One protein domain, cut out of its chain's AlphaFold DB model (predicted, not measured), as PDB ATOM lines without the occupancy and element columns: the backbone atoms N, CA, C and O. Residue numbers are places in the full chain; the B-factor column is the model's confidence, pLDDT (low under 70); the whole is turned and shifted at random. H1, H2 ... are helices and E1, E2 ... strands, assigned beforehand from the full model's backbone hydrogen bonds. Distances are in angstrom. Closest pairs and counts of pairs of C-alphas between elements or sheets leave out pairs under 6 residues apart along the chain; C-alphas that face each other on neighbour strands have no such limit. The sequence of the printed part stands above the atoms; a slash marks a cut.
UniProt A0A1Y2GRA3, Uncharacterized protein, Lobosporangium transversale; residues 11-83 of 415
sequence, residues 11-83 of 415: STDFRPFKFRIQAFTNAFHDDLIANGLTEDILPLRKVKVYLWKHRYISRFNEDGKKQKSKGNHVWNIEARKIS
ATOM      1  N   SER A  11     -18.950  34.206  12.794       63.94
ATOM      2  CA  SER A  11     -19.733  32.990  12.528       63.94
ATOM      3  C   SER A  11     -19.380  32.365  11.189       63.94
ATOM      4  O   SER A  11     -19.507  33.010  10.148       63.94
ATOM      5  N   THR A  12     -19.077  31.077  11.224       79.56
ATOM      6  CA  THR A  12     -18.938  30.207  10.051       79.56
ATOM      7  C   THR A  12     -20.287  29.782   9.451       79.56
ATOM      8  O   THR A  12     -20.326  29.186   8.371       79.56
ATOM      9  N   ASP A  13     -21.391  30.109  10.124       89.88
ATOM     10  CA  ASP A  13     -22.747  29.778   9.695       89.88
ATOM     11  C   ASP A  13     -23.287  30.728   8.626       89.88
ATOM     12  O   ASP A  13     -22.992  31.926   8.591       89.88
ATOM     13  N   PHE A  14     -24.159  30.184   7.778       93.62
ATOM     14  CA  PHE A  14     -24.924  30.972   6.823       93.62
ATOM     15  C   PHE A  14     -25.883  31.908   7.548       93.62
ATOM     16  O   PHE A  14     -26.602  31.516   8.469       93.62
ATOM     17  N   ARG A  15     -25.906  33.166   7.112       93.19
ATOM     18  CA  ARG A  15     -26.784  34.191   7.666       93.19
ATOM     19  C   ARG A  15     -27.759  34.703   6.615       93.19
ATOM     20  O   ARG A  15     -27.359  34.909   5.469       93.19
ATOM     21  N   PRO A  16     -29.019  34.962   6.998       94.81
ATOM     22  CA  PRO A  16     -30.002  35.510   6.085       94.81
ATOM     23  C   PRO A  16     -29.812  37.023   5.914       94.81
ATOM     24  O   PRO A  16     -29.805  37.793   6.878       94.81
ATOM     25  N   PHE A  17     -29.748  37.457   4.664       95.56
ATOM     26  CA  PHE A  17     -29.739  38.847   4.230       95.56
ATOM     27  C   PHE A  17     -31.056  39.166   3.534       95.56
ATOM     28  O   PHE A  17     -31.555  38.365   2.749       95.56
ATOM     29  N   LYS A  18     -31.621  40.344   3.818       95.81
ATOM     30  CA  LYS A  18     -32.878  40.798   3.212       95.81
ATOM     31  C   LYS A  18     -32.627  41.994   2.316       95.81
ATOM     32  O   LYS A  18     -32.153  43.025   2.791       95.81
ATOM     33  N   PHE A  19     -33.037  41.893   1.060       96.00
ATOM     34  CA  PHE A  19     -32.851  42.943   0.067       96.00
ATOM     35  C   PHE A  19     -34.189  43.467  -0.426       96.00
ATOM     36  O   PHE A  19     -35.099  42.695  -0.731       96.00
ATOM     37  N   ARG A  20     -34.318  44.792  -0.549       96.38
ATOM     38  CA  ARG A  20     -35.424  45.374  -1.316       96.38
ATOM     39  C   ARG A  20     -35.198  45.064  -2.788       96.38
ATOM     40  O   ARG A  20     -34.172  45.456  -3.336       96.38
ATOM     41  N   ILE A  21     -36.180  44.417  -3.410       96.69
ATOM     42  CA  ILE A  21     -36.070  43.893  -4.779       96.69
ATOM     43  C   ILE A  21     -35.634  44.981  -5.764       96.69
ATOM     44  O   ILE A  21     -34.688  44.784  -6.518       96.69
ATOM     45  N   GLN A  22     -36.290  46.145  -5.722       95.62
ATOM     46  CA  GLN A  22     -36.001  47.254  -6.632       95.62
ATOM     47  C   GLN A  22     -34.573  47.788  -6.463       95.62
ATOM     48  O   GLN A  22     -33.856  47.917  -7.447       95.62
ATOM     49  N   ALA A  23     -34.149  48.050  -5.223       96.06
ATOM     50  CA  ALA A  23     -32.814  48.579  -4.948       96.06
ATOM     51  C   ALA A  23     -31.715  47.603  -5.393       96.06
ATOM     52  O   ALA A  23     -30.746  48.015  -6.017       96.06
ATOM     53  N   PHE A  24     -31.898  46.309  -5.116       97.06
ATOM     54  CA  PHE A  24     -30.945  45.277  -5.515       97.06
ATOM     55  C   PHE A  24     -30.886  45.092  -7.034       97.06
ATOM     56  O   PHE A  24     -29.803  45.026  -7.595       97.06
ATOM     57  N   THR A  25     -32.042  45.058  -7.706       97.56
ATOM     58  CA  THR A  25     -32.106  44.904  -9.169       97.56
ATOM     59  C   THR A  25     -31.407  46.061  -9.881       97.56
ATOM     60  O   THR A  25     -30.663  45.820 -10.824       97.56
ATOM     61  N   ASN A  26     -31.631  47.300  -9.428       96.62
ATOM     62  CA  ASN A  26     -30.999  48.475 -10.025       96.62
ATOM     63  C   ASN A  26     -29.486  48.462  -9.794       96.62
ATOM     64  O   ASN A  26     -28.744  48.541 -10.758       96.62
ATOM     65  N   ALA A  27     -29.034  48.245  -8.554       97.00
ATOM     66  CA  ALA A  27     -27.602  48.178  -8.254       97.00
ATOM     67  C   ALA A  27     -26.888  47.063  -9.040       97.00
ATOM     68  O   ALA A  27     -25.775  47.259  -9.511       97.00
ATOM     69  N   PHE A  28     -27.537  45.908  -9.210       96.94
ATOM     70  CA  PHE A  28     -27.003  44.814 -10.017       96.94
ATOM     71  C   PHE A  28     -26.926  45.181 -11.505       96.94
ATOM     72  O   PHE A  28     -25.939  44.881 -12.160       96.94
ATOM     73  N   HIS A  29     -27.943  45.852 -12.047       97.12
ATOM     74  CA  HIS A  29     -27.929  46.331 -13.430       97.12
ATOM     75  C   HIS A  29     -26.862  47.411 -13.666       97.12
ATOM     76  O   HIS A  29     -26.157  47.353 -14.669       97.12
ATOM     77  N   ASP A  30     -26.699  48.348 -12.731       96.50
ATOM     78  CA  ASP A  30     -25.667  49.389 -12.799       96.50
ATOM     79  C   ASP A  30     -24.256  48.772 -12.795       96.50
ATOM     80  O   ASP A  30     -23.386  49.206 -13.548       96.50
ATOM     81  N   ASP A  31     -24.044  47.713 -12.003       97.00
ATOM     82  CA  ASP A  31     -22.789  46.953 -11.987       97.00
ATOM     83  C   ASP A  31     -22.539  46.229 -13.323       97.00
ATOM     84  O   ASP A  31     -21.428  46.255 -13.847       97.00
ATOM     85  N   LEU A  32     -23.572  45.651 -13.945       96.31
ATOM     86  CA  LEU A  32     -23.451  45.045 -15.278       96.31
ATOM     87  C   LEU A  32     -23.045  46.083 -16.338       96.31
ATOM     88  O   LEU A  32     -22.132  45.822 -17.125       96.31
ATOM     89  N   ILE A  33     -23.651  47.274 -16.311       96.12
ATOM     90  CA  ILE A  33     -23.288  48.385 -17.203       96.12
ATOM     91  C   ILE A  33     -21.836  48.817 -16.972       96.12
ATOM     92  O   ILE A  33     -21.095  49.008 -17.938       96.12
ATOM     93  N   ALA A  34     -21.400  48.925 -15.714       96.19
ATOM     94  CA  ALA A  34     -20.020  49.274 -15.374       96.19
ATOM     95  C   ALA A  34     -18.995  48.251 -15.904       96.19
ATOM     96  O   ALA A  34     -17.858  48.614 -16.197       96.19
ATOM     97  N   ASN A  35     -19.411  46.994 -16.085       97.19
ATOM     98  CA  ASN A  35     -18.611  45.922 -16.681       97.19
ATOM     99  C   ASN A  35     -18.777  45.805 -18.214       97.19
ATOM    100  O   ASN A  35     -18.345  44.818 -18.809       97.19
ATOM    101  N   GLY A  36     -19.387  46.800 -18.867       96.56
ATOM    102  CA  GLY A  36     -19.520  46.872 -20.326       96.56
ATOM    103  C   GLY A  36     -20.721  46.121 -20.907       96.56
ATOM    104  O   GLY A  36     -20.839  46.027 -22.128       96.56
ATOM    105  N   LEU A  37     -21.628  45.602 -20.072       97.19
ATOM    106  CA  LEU A  37     -22.893  45.023 -20.527       97.19
ATOM    107  C   LEU A  37     -23.935  46.135 -20.645       97.19
ATOM    108  O   LEU A  37     -24.634  46.471 -19.691       97.19
ATOM    109  N   THR A  38     -23.999  46.730 -21.830       94.88
ATOM    110  CA  THR A  38     -24.888  47.848 -22.148       94.88
ATOM    111  C   THR A  38     -26.367  47.430 -22.196       94.88
ATOM    112  O   THR A  38     -26.712  46.249 -22.322       94.88
ATOM    113  N   GLU A  39     -27.269  48.412 -22.071       94.19
ATOM    114  CA  GLU A  39     -28.723  48.195 -21.949       94.19
ATOM    115  C   GLU A  39     -29.356  47.549 -23.196       94.19
ATOM    116  O   GLU A  39     -30.357  46.839 -23.091       94.19
ATOM    117  N   ASP A  40     -28.763  47.738 -24.372       95.62
ATOM    118  CA  ASP A  40     -29.166  47.102 -25.629       95.62
ATOM    119  C   ASP A  40     -28.906  45.588 -25.625       95.62
ATOM    120  O   ASP A  40     -29.737  44.808 -26.104       95.62
ATOM    121  N   ILE A  41     -27.799  45.154 -25.018       95.88
ATOM    122  CA  ILE A  41     -27.438  43.736 -24.907       95.88
ATOM    123  C   ILE A  41     -28.269  43.076 -23.802       95.88
ATOM    124  O   ILE A  41     -28.885  42.015 -24.003       95.88
ATOM    125  N   LEU A  42     -28.320  43.718 -22.630       96.19
ATOM    126  CA  LEU A  42     -28.967  43.178 -21.439       96.19
ATOM    127  C   LEU A  42     -30.003  44.150 -20.849       96.19
ATOM    128  O   LEU A  42     -29.781  44.717 -19.779       96.19
ATOM    129  N   PRO A  43     -31.187  44.273 -21.479       96.38
ATOM    130  CA  PRO A  43     -32.249  45.120 -20.960       96.38
ATOM    131  C   PRO A  43     -32.626  44.754 -19.522       96.38
ATOM    132  O   PRO A  43     -32.723  43.570 -19.174       96.38
ATOM    133  N   LEU A  44     -32.990  45.754 -18.715       95.69
ATOM    134  CA  LEU A  44     -33.407  45.583 -17.317       95.69
ATOM    135  C   LEU A  44     -34.500  44.509 -17.128       95.69
ATOM    136  O   LEU A  44     -34.556  43.824 -16.103       95.69
ATOM    137  N   ARG A  45     -35.371  44.317 -18.128       96.50
ATOM    138  CA  ARG A  45     -36.383  43.247 -18.131       96.50
ATOM    139  C   ARG A  45     -35.751  41.851 -18.079       96.50
ATOM    140  O   ARG A  45     -36.230  41.016 -17.317       96.50
ATOM    141  N   LYS A  46     -34.677  41.601 -18.839       96.88
ATOM    142  CA  LYS A  46     -33.946  40.323 -18.817       96.88
ATOM    143  C   LYS A  46     -33.243  40.114 -17.476       96.88
ATOM    144  O   LYS A  46     -33.330  39.023 -16.923       96.88
ATOM    145  N   VAL A  47     -32.653  41.169 -16.907       97.19
ATOM    146  CA  VAL A  47     -32.036  41.126 -15.568       97.19
ATOM    147  C   VAL A  47     -33.048  40.726 -14.494       97.19
ATOM    148  O   VAL A  47     -32.780  39.839 -13.686       97.19
ATOM    149  N   LYS A  48     -34.250  41.315 -14.510       96.12
ATOM    150  CA  LYS A  48     -35.326  40.934 -13.580       96.12
ATOM    151  C   LYS A  48     -35.690  39.456 -13.707       96.12
ATOM    152  O   LYS A  48     -35.782  38.775 -12.690       96.12
ATOM    153  N   VAL A  49     -35.870  38.962 -14.933       95.88
ATOM    154  CA  VAL A  49     -36.201  37.550 -15.189       95.88
ATOM    155  C   VAL A  49     -35.087  36.619 -14.704       95.88
ATOM    156  O   VAL A  49     -35.389  35.606 -14.077       95.88
ATOM    157  N   TYR A  50     -33.822  36.982 -14.929       96.56
ATOM    158  CA  TYR A  50     -32.665  36.237 -14.431       96.56
ATOM    159  C   TYR A  50     -32.678  36.131 -12.900       96.56
ATOM    160  O   TYR A  50     -32.664  35.032 -12.346       96.56
ATOM    161  N   LEU A  51     -32.802  37.266 -12.205       96.50
ATOM    162  CA  LEU A  51     -32.822  37.296 -10.741       96.50
ATOM    163  C   LEU A  51     -34.034  36.552 -10.157       96.50
ATOM    164  O   LEU A  51     -33.929  35.938  -9.098       96.50
ATOM    165  N   TRP A  52     -35.179  36.549 -10.846       93.75
ATOM    166  CA  TRP A  52     -36.383  35.826 -10.412       93.75
ATOM    167  C   TRP A  52     -36.267  34.309 -10.445       93.75
ATOM    168  O   TRP A  52     -37.083  33.658  -9.796       93.75
ATOM    169  N   LYS A  53     -35.317  33.767 -11.209       94.06
ATOM    170  CA  LYS A  53     -35.065  32.326 -11.327       94.06
ATOM    171  C   LYS A  53     -33.820  31.882 -10.554       94.06
ATOM    172  O   LYS A  53     -33.441  30.715 -10.602       94.06
ATOM    173  N   HIS A  54     -33.156  32.798  -9.850       96.81
ATOM    174  CA  HIS A  54     -31.876  32.500  -9.224       96.81
ATOM    175  C   HIS A  54     -32.041  31.617  -7.978       96.81
ATOM    176  O   HIS A  54     -32.678  32.011  -7.003       96.81
ATOM    177  N   ARG A  55     -31.373  30.457  -7.956       96.19
ATOM    178  CA  ARG A  55     -31.479  29.435  -6.886       96.19
ATOM    179  C   ARG A  55     -31.017  29.893  -5.487       96.19
ATOM    180  O   ARG A  55     -31.347  29.260  -4.491       96.19
ATOM    181  N   TYR A  56     -30.303  31.015  -5.394       97.38
ATOM    182  CA  TYR A  56     -29.830  31.610  -4.131       97.38
ATOM    183  C   TYR A  56     -30.784  32.670  -3.565       97.38
ATOM    184  O   TYR A  56     -30.506  33.248  -2.518       97.38
ATOM    185  N   ILE A  57     -31.893  32.963  -4.254       97.44
ATOM    186  CA  ILE A  57     -32.847  34.007  -3.870       97.44
ATOM    187  C   ILE A  57     -34.150  33.362  -3.409       97.44
ATOM    188  O   ILE A  57     -34.874  32.791  -4.208       97.44
ATOM    189  N   SER A  58     -34.516  33.515  -2.141       97.38
ATOM    190  CA  SER A  58     -35.839  33.123  -1.650       97.38
ATOM    191  C   SER A  58     -36.831  34.279  -1.802       97.38
ATOM    192  O   SER A  58     -36.639  35.383  -1.279       97.38
ATOM    193  N   ARG A  59     -37.905  34.018  -2.557       96.25
ATOM    194  CA  ARG A  59     -38.992  34.967  -2.862       96.25
ATOM    195  C   ARG A  59     -40.197  34.777  -1.945       96.25
ATOM    196  O   ARG A  59     -40.935  35.734  -1.686       96.25
ATOM    197  N   PHE A  60     -40.395  33.550  -1.477       96.50
ATOM    198  CA  PHE A  60     -41.521  33.141  -0.652       96.50
ATOM    199  C   PHE A  60     -41.053  32.750   0.750       96.50
ATOM    200  O   PHE A  60     -40.004  32.130   0.925       96.50
ATOM    201  N   ASN A  61     -41.836  33.130   1.759       94.81
ATOM    202  CA  ASN A  61     -41.625  32.688   3.133       94.81
ATOM    203  C   ASN A  61     -42.062  31.221   3.305       94.81
ATOM    204  O   ASN A  61     -42.574  30.606   2.371       94.81
ATOM    205  N   GLU A  62     -41.903  30.669   4.509       91.62
ATOM    206  CA  GLU A  62     -42.307  29.287   4.823       91.62
ATOM    207  C   GLU A  62     -43.800  29.000   4.585       91.62
ATOM    208  O   GLU A  62     -44.186  27.850   4.388       91.62
ATOM    209  N   ASP A  63     -44.647  30.030   4.545       90.56
ATOM    210  CA  ASP A  63     -46.086  29.918   4.265       90.56
ATOM    211  C   ASP A  63     -46.421  29.984   2.767       90.56
ATOM    212  O   ASP A  63     -47.594  30.010   2.400       90.56
ATOM    213  N   GLY A  64     -45.416  30.089   1.892       92.94
ATOM    214  CA  GLY A  64     -45.622  30.274   0.456       92.94
ATOM    215  C   GLY A  64     -46.112  31.676   0.077       92.94
ATOM    216  O   GLY A  64     -46.557  31.894  -1.045       92.94
ATOM    217  N   LYS A  65     -46.032  32.661   0.980       94.50
ATOM    218  CA  LYS A  65     -46.395  34.062   0.717       94.50
ATOM    219  C   LYS A  65     -45.168  34.858   0.290       94.50
ATOM    220  O   LYS A  65     -44.078  34.687   0.833       94.50
ATOM    221  N   LYS A  66     -45.345  35.782  -0.663       95.19
ATOM    222  CA  LYS A  66     -44.273  36.702  -1.080       95.19
ATOM    223  C   LYS A  66     -43.739  37.444   0.137       95.19
ATOM    224  O   LYS A  66     -44.514  38.065   0.871       95.19
ATOM    225  N   GLN A  67     -42.427  37.418   0.333       94.69
ATOM    226  CA  GLN A  67     -41.871  38.021   1.527       94.69
ATOM    227  C   GLN A  67     -41.933  39.550   1.471       94.69
ATOM    228  O   GLN A  67     -41.616  40.177   0.457       94.69
ATOM    229  N   LYS A  68     -42.326  40.158   2.595       94.94
ATOM    230  CA  LYS A  68     -42.379  41.611   2.763       94.94
ATOM    231  C   LYS A  68     -41.603  42.066   3.997       94.94
ATOM    232  O   LYS A  68     -41.498  41.348   4.985       94.94
ATOM    233  N   SER A  69     -41.081  43.285   3.944       95.31
ATOM    234  CA  SER A  69     -40.506  44.008   5.079       95.31
ATOM    235  C   SER A  69     -40.963  45.459   5.015       95.31
ATOM    236  O   SER A  69     -40.754  46.131   4.002       95.31
ATOM    237  N   LYS A  70     -41.620  45.940   6.080       94.06
ATOM    238  CA  LYS A  70     -42.212  47.290   6.139       94.06
ATOM    239  C   LYS A  70     -43.067  47.596   4.892       94.06
ATOM    240  O   LYS A  70     -42.806  48.561   4.178       94.06
ATOM    241  N   GLY A  71     -43.990  46.692   4.558       94.94
ATOM    242  CA  GLY A  71     -44.894  46.805   3.401       94.94
ATOM    243  C   GLY A  71     -44.277  46.519   2.023       94.94
ATOM    244  O   GLY A  71     -45.014  46.254   1.078       94.94
ATOM    245  N   ASN A  72     -42.949  46.491   1.899       96.38
ATOM    246  CA  ASN A  72     -42.255  46.325   0.619       96.38
ATOM    247  C   ASN A  72     -41.844  44.875   0.377       96.38
ATOM    248  O   ASN A  72     -41.419  44.206   1.315       96.38
ATOM    249  N   HIS A  73     -41.900  44.409  -0.873       95.38
ATOM    250  CA  HIS A  73     -41.397  43.082  -1.233       95.38
ATOM    251  C   HIS A  73     -39.878  43.006  -1.071       95.38
ATOM    252  O   HIS A  73     -39.145  43.920  -1.467       95.38
ATOM    253  N   VAL A  74     -39.414  41.904  -0.491       97.44
ATOM    254  CA  VAL A  74     -37.994  41.644  -0.266       97.44
ATOM    255  C   VAL A  74     -37.614  40.248  -0.726       97.44
ATOM    256  O   VAL A  74     -38.445  39.344  -0.742       97.44
ATOM    257  N   TRP A  75     -36.343  40.086  -1.060       97.62
ATOM    258  CA  TRP A  75     -35.705  38.793  -1.265       97.62
ATOM    259  C   TRP A  75     -34.852  38.430  -0.062       97.62
ATOM    260  O   TRP A  75     -34.248  39.322   0.541       97.62
ATOM    261  N   ASN A  76     -34.805  37.141   0.271       97.12
ATOM    262  CA  ASN A  76     -33.798  36.611   1.182       97.12
ATOM    263  C   ASN A  76     -32.681  35.940   0.404       97.12
ATOM    264  O   ASN A  76     -32.938  35.271  -0.594       97.12
ATOM    265  N   ILE A  77     -31.469  36.072   0.916       97.00
ATOM    266  CA  ILE A  77     -30.310  35.309   0.476       97.00
ATOM    267  C   ILE A  77     -29.595  34.830   1.729       97.00
ATOM    268  O   ILE A  77     -29.397  35.616   2.655       97.00
ATOM    269  N   GLU A  78     -29.194  33.569   1.766       96.62
ATOM    270  CA  GLU A  78     -28.323  33.059   2.817       96.62
ATOM    271  C   GLU A  78     -26.881  33.058   2.335       96.62
ATOM    272  O   GLU A  78     -26.564  32.479   1.297       96.62
ATOM    273  N   ALA A  79     -26.003  33.724   3.081       96.00
ATOM    274  CA  ALA A  79     -24.591  33.797   2.739       96.00
ATOM    275  C   ALA A  79     -23.703  33.727   3.981       96.00
ATOM    276  O   ALA A  79     -24.115  34.108   5.080       96.00
ATOM    277  N   ARG A  80     -22.467  33.269   3.799       93.81
ATOM    278  CA  ARG A  80     -21.398  33.356   4.799       93.81
ATOM    279  C   ARG A  80     -20.138  33.950   4.184       93.81
ATOM    280  O   ARG A  80     -19.893  33.808   2.986       93.81
ATOM    281  N   LYS A  81     -19.351  34.643   5.005       90.81
ATOM    282  CA  LYS A  81     -18.052  35.189   4.607       90.81
ATOM    283  C   LYS A  81     -17.050  34.037   4.579       90.81
ATOM    284  O   LYS A  81     -16.939  33.310   5.561       90.81
ATOM    285  N   ILE A  82     -16.335  33.867   3.472       89.06
ATOM    286  CA  ILE A  82     -15.246  32.892   3.394       89.06
ATOM    287  C   ILE A  82     -14.031  33.550   4.047       89.06
ATOM    288  O   ILE A  82     -13.504  34.538   3.530       89.06
ATOM    289  N   SER A  83     -13.617  33.064   5.217       82.19
ATOM    290  CA  SER A  83     -12.359  33.489   5.824       82.19
ATOM    291  C   SER A  83     -11.210  32.893   5.011       82.19
ATOM    292  O   SER A  83     -11.071  31.680   4.913       82.19
TER     293      SER A  83
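This is residues 11 to 83 of the 415 residues of an uncharacterized protein of Lobosporangium transversale (UniProt A0A1Y2GRA3). A long two-stranded ribbon, E1 with E2, has a pair of helices at one side: E1 runs straight into H1, which leads away from the ribbon, and H2 comes back against part of H1 at a steep angle. A long stretch without a named element, residues 53 to 71, then leads from H2 back to the ribbon. The printed part has 73 residues with two named helices and two named strands, in the order E1, H1, H2, E2; the sheet E1 - E2 is antiparallel and the class is mixed, helices and strands. The whole is loose, with a radius of gyration of the C-alphas of 14.0 A, and spans 37 by 34 by 21 A.

E1, residues 15 to 20, starts with C-alpha 15 at (-26.784, 34.191, 7.666) and is 16.7 A long. H1, residues 21 to 34, measures 20.0 A and ends with C-alpha 34 at (-20.020, 49.274, -15.374). H2, residues 44 to 52, measures 12.3 A. E2, residues 72 to 82, measures 30.3 A and ends with C-alpha 82 at (-15.246, 32.892, 3.394).

E1 and E2 are antiparallel neighbours at 143 degrees; N 17 and O 77 are 2.7 A apart and N 75 and O 19 are 2.9 A apart, within hydrogen-bond range. The closest C-alphas of H1 and E2, those of Ile 21 and Val 74, are 5.4 A apart. H1 touches H2 with residues 25 to 29 alone, the closest C-alphas being those of Thr 25 and Lys 48, 6.8 A apart. H1 and H2 run opposite ways at a steep tilt of 59 degrees. E1 and H2 are apart. In H1 and H2 every O i to N i+4 pair is within hydrogen-bond range.

The two C-alphas farthest apart, those of Ser 11 and Asp 40, are 41.8 A apart. The printed part has no cut. The link from H2 to E2 is long, with 19 residues; its residues 68 to 69 pair antiparallel with residues 72 to 73 of E2. Residue 11 alone is under 70 in pLDDT.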